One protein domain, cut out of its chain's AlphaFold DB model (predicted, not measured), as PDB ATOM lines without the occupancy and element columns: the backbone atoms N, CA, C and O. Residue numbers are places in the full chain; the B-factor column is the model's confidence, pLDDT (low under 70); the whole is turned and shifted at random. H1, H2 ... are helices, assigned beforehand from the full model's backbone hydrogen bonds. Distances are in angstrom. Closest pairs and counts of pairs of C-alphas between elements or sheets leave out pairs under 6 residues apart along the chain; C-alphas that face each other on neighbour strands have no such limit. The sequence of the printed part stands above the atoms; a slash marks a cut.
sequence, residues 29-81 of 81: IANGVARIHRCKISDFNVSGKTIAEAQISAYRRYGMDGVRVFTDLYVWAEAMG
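Overview. This is residues 29 to 81 of the 81 residues of the protein "Uroporphyrinogen decarboxylase" of Clostridium magnum DSM 2767 (UniProt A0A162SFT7). One long helix, H3, forms the backbone of a small helical body: the short H1 crosses it at about a right angle, and the short H2 sits at the corner where H3 begins. From the far end of H3 a long link without a named element, residues 63 to 74, folds back past H3 and leads to the short H4, where residues 76 to 81 stick out as a free tail at the end of the longest axis. The printed part has 53 residues with four named helices, H1, H2, H3 and H4 in chain order, and no named strand; its class is all helix. It is compact by its radius of gyration of the C-alphas, 11.4 A, yet elongated in outline, with spans of 38 by 21 by 16 A.

Along the chain. The printed part begins at Ile 29. H1 covers residues 32 to 37, and its first C-alpha, that of Gly 32, is at (-16.036, 31.612, -25.145). H2 covers residues 41 to 46. H3 covers residues 48 to 62 and is 21.5 A long from first to last C-alpha; it begins with C-alpha 48 at (-16.048, 17.470, -17.486). H4 covers residues 75 to 80 and ends with C-alpha 80 at (-26.656, 9.545, -32.616).

Arrangement. H1 and H3 touch, with the C-alphas of His 37 and Ala 54 the closest at 4.9 A. Their lines stand about perpendicular, at 89 degrees. H1 and H2 are close but not clearly touching; their closest C-alphas, those of Ala 34 and Ile 41, are 6.0 A apart, and their lines stand about perpendicular at 87 degrees. H2 and H3 touch only at the corner by their link, H3 with residues 50 to 54 alone. Their closest C-alphas, those of Phe 44 and Thr 50, are 5.3 A apart, and they run opposite ways at a steep tilt of 54 degrees. H4 is apart from H1, H2 and H3. Every O i to N i+4 pair is within hydrogen-bond range in H1, H3 and H4, while in H2 1 of 2 is.

Size, cuts and confidence. The two C-alphas farthest apart are those of Gly 63 and Gly 81, at 38.4 A, and the first and last printed C-alphas, of Ile 29 and Gly 81, are 27.6 A apart. The links H1 to H2 and H2 to H3 are tight, and the link H3 to H4, 12 residues, is long. Residues 76 to 81, of which 76 to 80 belong to H4, stand free. The printed part has no cut and ends at the chain's last residue, 81. The mean pLDDT of the printed part is 92.6, and no printed residue is under 70.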
ATOM      1  N   ILE A  29     -22.148  33.064 -22.814       89.38
ATOM      2  CA  ILE A  29     -20.760  33.094 -23.308       89.38
ATOM      3  C   ILE A  29     -20.430  31.876 -24.198       89.38
ATOM      4  O   ILE A  29     -19.459  31.918 -24.955       89.38
ATOM      5  N   ALA A  30     -21.239  30.808 -24.146       88.56
ATOM      6  CA  ALA A  30     -21.016  29.555 -24.878       88.56
ATOM      7  C   ALA A  30     -19.541  29.087 -24.774       88.56
ATOM      8  O   ALA A  30     -18.937  29.165 -23.704       88.56
ATOM      9  N   ASN A  31     -18.928  28.667 -25.882       88.75
ATOM     10  CA  ASN A  31     -17.551  28.157 -25.958       88.75
ATOM     11  C   ASN A  31     -16.502  29.233 -25.622       88.75
ATOM     12  O   ASN A  31     -15.332  28.925 -25.391       88.75
ATOM     13  N   GLY A  32     -16.904  30.509 -25.549       90.56
ATOM     14  CA  GLY A  32     -16.036  31.612 -25.145       90.56
ATOM     15  C   GLY A  32     -15.473  31.460 -23.727       90.56
ATOM     16  O   GLY A  32     -14.428  32.042 -23.422       90.56
ATOM     17  N   VAL A  33     -16.092  30.633 -22.871       93.56
ATOM     18  CA  VAL A  33     -15.570  30.330 -21.526       93.56
ATOM     19  C   VAL A  33     -14.211  29.632 -21.570       93.56
ATOM     20  O   VAL A  33     -13.373  29.899 -20.708       93.56
ATOM     21  N   ALA A  34     -13.930  28.844 -22.617       94.19
ATOM     22  CA  ALA A  34     -12.625  28.215 -22.811       94.19
ATOM     23  C   ALA A  34     -11.518  29.270 -22.974       94.19
ATOM     24  O   ALA A  34     -10.450  29.178 -22.366       94.19
ATOM     25  N   ARG A  35     -11.806  30.355 -23.709       93.56
ATOM     26  CA  ARG A  35     -10.875  31.481 -23.878       93.56
ATOM     27  C   ARG A  35     -10.650  32.243 -22.573       93.56
ATOM     28  O   ARG A  35      -9.523  32.645 -22.293       93.56
ATOM     29  N   ILE A  36     -11.699  32.438 -21.776       93.38
ATOM     30  CA  ILE A  36     -11.595  33.091 -20.461       93.38
ATOM     31  C   ILE A  36     -10.712  32.268 -19.518       93.38
ATOM     32  O   ILE A  36      -9.883  32.839 -18.810       93.38
ATOM     33  N   HIS A  37     -10.862  30.943 -19.552       95.19
ATOM     34  CA  HIS A  37     -10.100  29.997 -18.741       95.19
ATOM     35  C   HIS A  37      -8.710  29.659 -19.303       95.19
ATOM     36  O   HIS A  37      -7.894  29.063 -18.610       95.19
ATOM     37  N   ARG A  38      -8.408  30.090 -20.536       95.62
ATOM     38  CA  ARG A  38      -7.146  29.819 -21.247       95.62
ATOM     39  C   ARG A  38      -6.889  28.326 -21.498       95.62
ATOM     40  O   ARG A  38      -5.738  27.899 -21.501       95.62
ATOM     41  N   CYS A  39      -7.940  27.549 -21.755       94.75
ATOM     42  CA  CYS A  39      -7.823  26.167 -22.225       94.75
ATOM     43  C   CYS A  39      -8.129  26.059 -23.727       94.75
ATOM     44  O   CYS A  39      -8.699  26.972 -24.337       94.75
ATOM     45  N   LYS A  40      -7.733  24.942 -24.346       94.44
ATOM     46  CA  LYS A  40      -8.121  24.640 -25.727       94.44
ATOM     47  C   LYS A  40      -9.574  24.174 -25.766       94.44
ATOM     48  O   LYS A  40     -10.030  23.477 -24.864       94.44
ATOM     49  N   ILE A  41     -10.279  24.502 -26.850       92.25
ATOM     50  CA  ILE A  41     -11.659  24.039 -27.075       92.25
ATOM     51  C   ILE A  41     -11.714  22.506 -27.138       92.25
ATOM     52  O   ILE A  41     -12.631  21.912 -26.585       92.25
ATOM     53  N   SER A  42     -10.696  21.869 -27.730       90.81
ATOM     54  CA  SER A  42     -10.572  20.407 -27.773       90.81
ATOM     55  C   SER A  42     -10.587  19.775 -26.382       90.81
ATOM     56  O   SER A  42     -11.230  18.753 -26.192       90.81
ATOM     57  N   ASP A  43      -9.919  20.400 -25.408       90.75
ATOM     58  CA  ASP A  43      -9.836  19.887 -24.038       90.75
ATOM     59  C   ASP A  43     -11.137  20.184 -23.280       90.75
ATOM     60  O   ASP A  43     -11.633  19.358 -22.518       90.75
ATOM     61  N   PHE A  44     -11.716  21.365 -23.519       93.06
ATOM     62  CA  PHE A  44     -12.984  21.784 -22.930       93.06
ATOM     63  C   PHE A  44     -14.150  20.879 -23.343       93.06
ATOM     64  O   PHE A  44     -14.938  20.507 -22.485       93.06
ATOM     65  N   ASN A  45     -14.250  20.474 -24.610       90.69
ATOM     66  CA  ASN A  45     -15.393  19.689 -25.086       90.69
ATOM     67  C   ASN A  45     -15.426  18.244 -24.559       90.69
ATOM     68  O   ASN A  45     -16.495  17.647 -24.515       90.69
ATOM     69  N   VAL A  46     -14.285  17.687 -24.137       90.44
ATOM     70  CA  VAL A  46     -14.176  16.265 -23.750       90.44
ATOM     71  C   VAL A  46     -13.947  16.038 -22.253       90.44
ATOM     72  O   VAL A  46     -14.083  14.917 -21.770       90.44
ATOM     73  N   SER A  47     -13.597  17.079 -21.491       92.94
ATOM     74  CA  SER A  47     -13.256  16.970 -20.067       92.94
ATOM     75  C   SER A  47     -14.273  17.690 -19.188       92.94
ATOM     76  O   SER A  47     -14.268  18.917 -19.076       92.94
ATOM     77  N   GLY A  48     -15.088  16.923 -18.455       92.75
ATOM     78  CA  GLY A  48     -16.048  17.470 -17.486       92.75
ATOM     79  C   GLY A  48     -15.406  18.388 -16.437       92.75
ATOM     80  O   GLY A  48     -15.983  19.407 -16.057       92.75
ATOM     81  N   LYS A  49     -14.170  18.080 -16.023       95.12
ATOM     82  CA  LYS A  49     -13.396  18.926 -15.106       95.12
ATOM     83  C   LYS A  49     -13.049  20.274 -15.740       95.12
ATOM     84  O   LYS A  49     -13.271  21.311 -15.124       95.12
ATOM     85  N   THR A  50     -12.569  20.262 -16.983       95.25
ATOM     86  CA  THR A  50     -12.213  21.483 -17.719       95.25
ATOM     87  C   THR A  50     -13.444  22.347 -17.987       95.25
ATOM     88  O   THR A  50     -13.361  23.572 -17.883       95.25
ATOM     89  N   ILE A  51     -14.605  21.734 -18.250       94.81
ATOM     90  CA  ILE A  51     -15.880  22.455 -18.368       94.81
ATOM     91  C   ILE A  51     -16.194  23.190 -17.067       94.81
ATOM     92  O   ILE A  51     -16.436  24.398 -17.082       94.81
ATOM     93  N   ALA A  52     -16.159  22.485 -15.934       94.56
ATOM     94  CA  ALA A  52     -16.470  23.065 -14.633       94.56
ATOM     95  C   ALA A  52     -15.522  24.223 -14.276       94.56
ATOM     96  O   ALA A  52     -15.975  25.306 -13.905       94.56
ATOM     97  N   GLU A  53     -14.212  24.028 -14.437       95.50
ATOM     98  CA  GLU A  53     -13.199  25.045 -14.135       95.50
ATOM     99  C   GLU A  53     -13.349  26.291 -15.020       95.50
ATOM    100  O   GLU A  53     -13.252  27.425 -14.529       95.50
ATOM    101  N   ALA A  54     -13.666  26.104 -16.306       95.38
ATOM    102  CA  ALA A  54     -13.878  27.213 -17.224       95.38
ATOM    103  C   ALA A  54     -15.137  28.021 -16.897       95.38
ATOM    104  O   ALA A  54     -15.099  29.256 -16.874       95.38
ATOM    105  N   GLN A  55     -16.232  27.339 -16.559       95.06
ATOM    106  CA  GLN A  55     -17.477  27.984 -16.152       95.06
ATOM    107  C   GLN A  55     -17.323  28.748 -14.828       95.06
ATOM    108  O   GLN A  55     -17.743  29.902 -14.723       95.06
ATOM    109  N   ILE A  56     -16.642  28.162 -13.836       94.62
ATOM    110  CA  ILE A  56     -16.333  28.830 -12.560       94.62
ATOM    111  C   ILE A  56     -15.467  30.075 -12.792       94.62
ATOM    112  O   ILE A  56     -15.670  31.106 -12.147       94.62
ATOM    113  N   SER A  57     -14.519  30.005 -13.730       94.94
ATOM    114  CA  SER A  57     -13.663  31.142 -14.081       94.94
ATOM    115  C   SER A  57     -14.470  32.299 -14.675       94.94
ATOM    116  O   SER A  57     -14.273  33.449 -14.281       94.94
ATOM    117  N   ALA A  58     -15.410  32.009 -15.579       94.50
ATOM    118  CA  ALA A  58     -16.305  33.014 -16.149       94.50
ATOM    119  C   ALA A  58     -17.240  33.617 -15.088       94.50
ATOM    120  O   ALA A  58     -17.329  34.841 -14.976       94.50
ATOM    121  N   TYR A  59     -17.849  32.774 -14.250       94.00
ATOM    122  CA  TYR A  59     -18.707  33.196 -13.141       94.00
ATOM    123  C   TYR A  59     -17.998  34.190 -12.214       94.00
ATOM    124  O   TYR A  59     -18.513  35.277 -11.952       94.00
ATOM    125  N   ARG A  60     -16.777  33.859 -11.771       93.31
ATOM    126  CA  ARG A  60     -15.978  34.722 -10.882       93.31
ATOM    127  C   ARG A  60     -15.541  36.017 -11.556       93.31
ATOM    128  O   ARG A  60     -15.473  37.046 -10.894       93.31
ATOM    129  N   ARG A  61     -15.229  35.973 -12.854       94.38
ATOM    130  CA  ARG A  61     -14.762  37.143 -13.606       94.38
ATOM    131  C   ARG A  61     -15.857  38.188 -13.808       94.38
ATOM    132  O   ARG A  61     -15.552  39.375 -13.770       94.38
ATOM    133  N   TYR A  62     -17.087  37.749 -14.062       93.12
ATOM    134  CA  TYR A  62     -18.183  38.642 -14.452       93.12
ATOM    135  C   TYR A  62     -19.260  38.828 -13.382       93.12
ATOM    136  O   TYR A  62     -20.145  39.652 -13.581       93.12
ATOM    137  N   GLY A  63     -19.203  38.101 -12.259       91.44
ATOM    138  CA  GLY A  63     -20.197  38.222 -11.188       91.44
ATOM    139  C   GLY A  63     -21.598  37.799 -11.636       91.44
ATOM    140  O   GLY A  63     -22.575  38.470 -11.323       91.44
ATOM    141  N   MET A  64     -21.678  36.724 -12.424       93.06
ATOM    142  CA  MET A  64     -22.935  36.219 -12.987       93.06
ATOM    143  C   MET A  64     -23.861  35.680 -11.890       93.06
ATOM    144  O   MET A  64     -23.404  35.241 -10.839       93.06
ATOM    145  N   ASP A  65     -25.167  35.646 -12.156       94.44
ATOM    146  CA  ASP A  65     -26.165  35.111 -11.218       94.44
ATOM    147  C   ASP A  65     -26.453  33.611 -11.385       94.44
ATOM    148  O   ASP A  65     -27.380  33.052 -10.799       94.44
ATOM    149  N   GLY A  66     -25.680  32.945 -12.227       92.31
ATOM    150  CA  GLY A  66     -25.937  31.588 -12.656       92.31
ATOM    151  C   GLY A  66     -24.896  31.122 -13.655       92.31
ATOM    152  O   GLY A  66     -24.109  31.896 -14.200       92.31
ATOM    153  N   VAL A  67     -24.890  29.816 -13.876       91.75
ATOM    154  CA  VAL A  67     -23.980  29.138 -14.794       91.75
ATOM    155  C   VAL A  67     -24.796  28.163 -15.623       91.75
ATOM    156  O   VAL A  67     -25.649  27.451 -15.096       91.75
ATOM    157  N   ARG A  68     -24.520  28.118 -16.926       88.25
ATOM    158  CA  ARG A  68     -25.054  27.100 -17.828       88.25
ATOM    159  C   ARG A  68     -23.926  26.152 -18.206       88.25
ATOM    160  O   ARG A  68     -22.895  26.600 -18.697       88.25
ATOM    161  N   VAL A  69     -24.143  24.855 -18.024       88.50
ATOM    162  CA  VAL A  69     -23.243  23.827 -18.557       88.50
ATOM    163  C   VAL A  69     -23.568  23.643 -20.037       88.50
ATOM    164  O   VAL A  69     -24.681  23.258 -20.386       88.50
ATOM    165  N   PHE A  70     -22.622  24.009 -20.897       87.69
ATOM    166  CA  PHE A  70     -22.760  23.975 -22.350       87.69
ATOM    167  C   PHE A  70     -21.377  23.821 -22.990       87.69
ATOM    168  O   PHE A  70     -20.453  24.536 -22.592       87.69
ATOM    169  N   THR A  71     -21.255  22.917 -23.965       86.75
ATOM    170  CA  THR A  71     -20.031  22.681 -24.752       86.75
ATOM    171  C   THR A  71     -20.197  23.120 -26.199       86.75
ATOM    172  O   THR A  71     -19.430  23.950 -26.667       86.75
ATOM    173  N   ASP A  72     -21.216  22.612 -26.887       87.56
ATOM    174  CA  ASP A  72     -21.598  22.973 -28.251       87.56
ATOM    175  C   ASP A  72     -23.044  22.522 -28.544       87.56
ATOM    176  O   ASP A  72     -23.766  22.054 -27.661       87.56
ATOM    177  N   LEU A  73     -23.492  22.731 -29.785       91.38
ATOM    178  CA  LEU A  73     -24.830  22.357 -30.261       91.38
ATOM    179  C   LEU A  73     -24.878  20.959 -30.899       91.38
ATOM    180  O   LEU A  73     -25.958  20.513 -31.281       91.38
ATOM    181  N   TYR A  74     -23.735  20.289 -31.044       90.88
ATOM    182  CA  TYR A  74     -23.591  19.057 -31.815       90.88
ATOM    183  C   TYR A  74     -23.544  17.810 -30.940       90.88
ATOM    184  O   TYR A  74     -23.790  16.734 -31.468       90.88
ATOM    185  N   VAL A  75     -23.346  17.935 -29.625       90.19
ATOM    186  CA  VAL A  75     -23.322  16.804 -28.674       90.19
ATOM    187  C   VAL A  75     -24.443  15.777 -28.869       90.19
ATOM    188  O   VAL A  75     -24.203  14.580 -28.755       90.19
ATOM    189  N   TRP A  76     -25.664  16.211 -29.196       92.94
ATOM    190  CA  TRP A  76     -26.762  15.284 -29.489       92.94
ATOM    191  C   TRP A  76     -26.633  14.616 -30.855       92.94
ATOM    192  O   TRP A  76     -26.919  13.431 -30.968       92.94
ATOM    193  N   ALA A  77     -26.213  15.358 -31.881       95.62
ATOM    194  CA  ALA A  77     -25.988  14.810 -33.215       95.62
ATOM    195  C   ALA A  77     -24.840  13.792 -33.205       95.62
ATOM    196  O   ALA A  77     -25.022  12.679 -33.677       95.62
ATOM    197  N   GLU A  78     -23.707  14.127 -32.581       92.50
ATOM    198  CA  GLU A  78     -22.555  13.228 -32.441       92.50
ATOM    199  C   GLU A  78     -22.909  11.939 -31.688       92.50
ATOM    200  O   GLU A  78     -22.426  10.864 -32.036       92.50
ATOM    201  N   ALA A  79     -23.778  12.022 -30.677       94.00
ATOM    202  CA  ALA A  79     -24.218  10.856 -29.917       94.00
ATOM    203  C   ALA A  79     -25.123   9.898 -30.714       94.00
ATOM    204  O   ALA A  79     -25.275   8.744 -30.314       94.00
ATOM    205  N   MET A  80     -25.745  10.359 -31.803       96.62
ATOM    206  CA  MET A  80     -26.656   9.545 -32.616       96.62
ATOM    207  C   MET A  80     -25.951   8.721 -33.709       96.62
ATOM    208  O   MET A  80     -26.563   7.772 -34.200       96.62
ATOM    209  N   GLY A  81     -24.687   9.025 -34.034       90.25
ATOM    210  CA  GLY A  81     -23.906   8.372 -35.101       90.25
ATOM    211  C   GLY A  81     -24.067   9.022 -36.469       90.25
ATOM    212  O   GLY A  81     -23.754   8.327 -37.461       90.25
TER     213      GLY A  81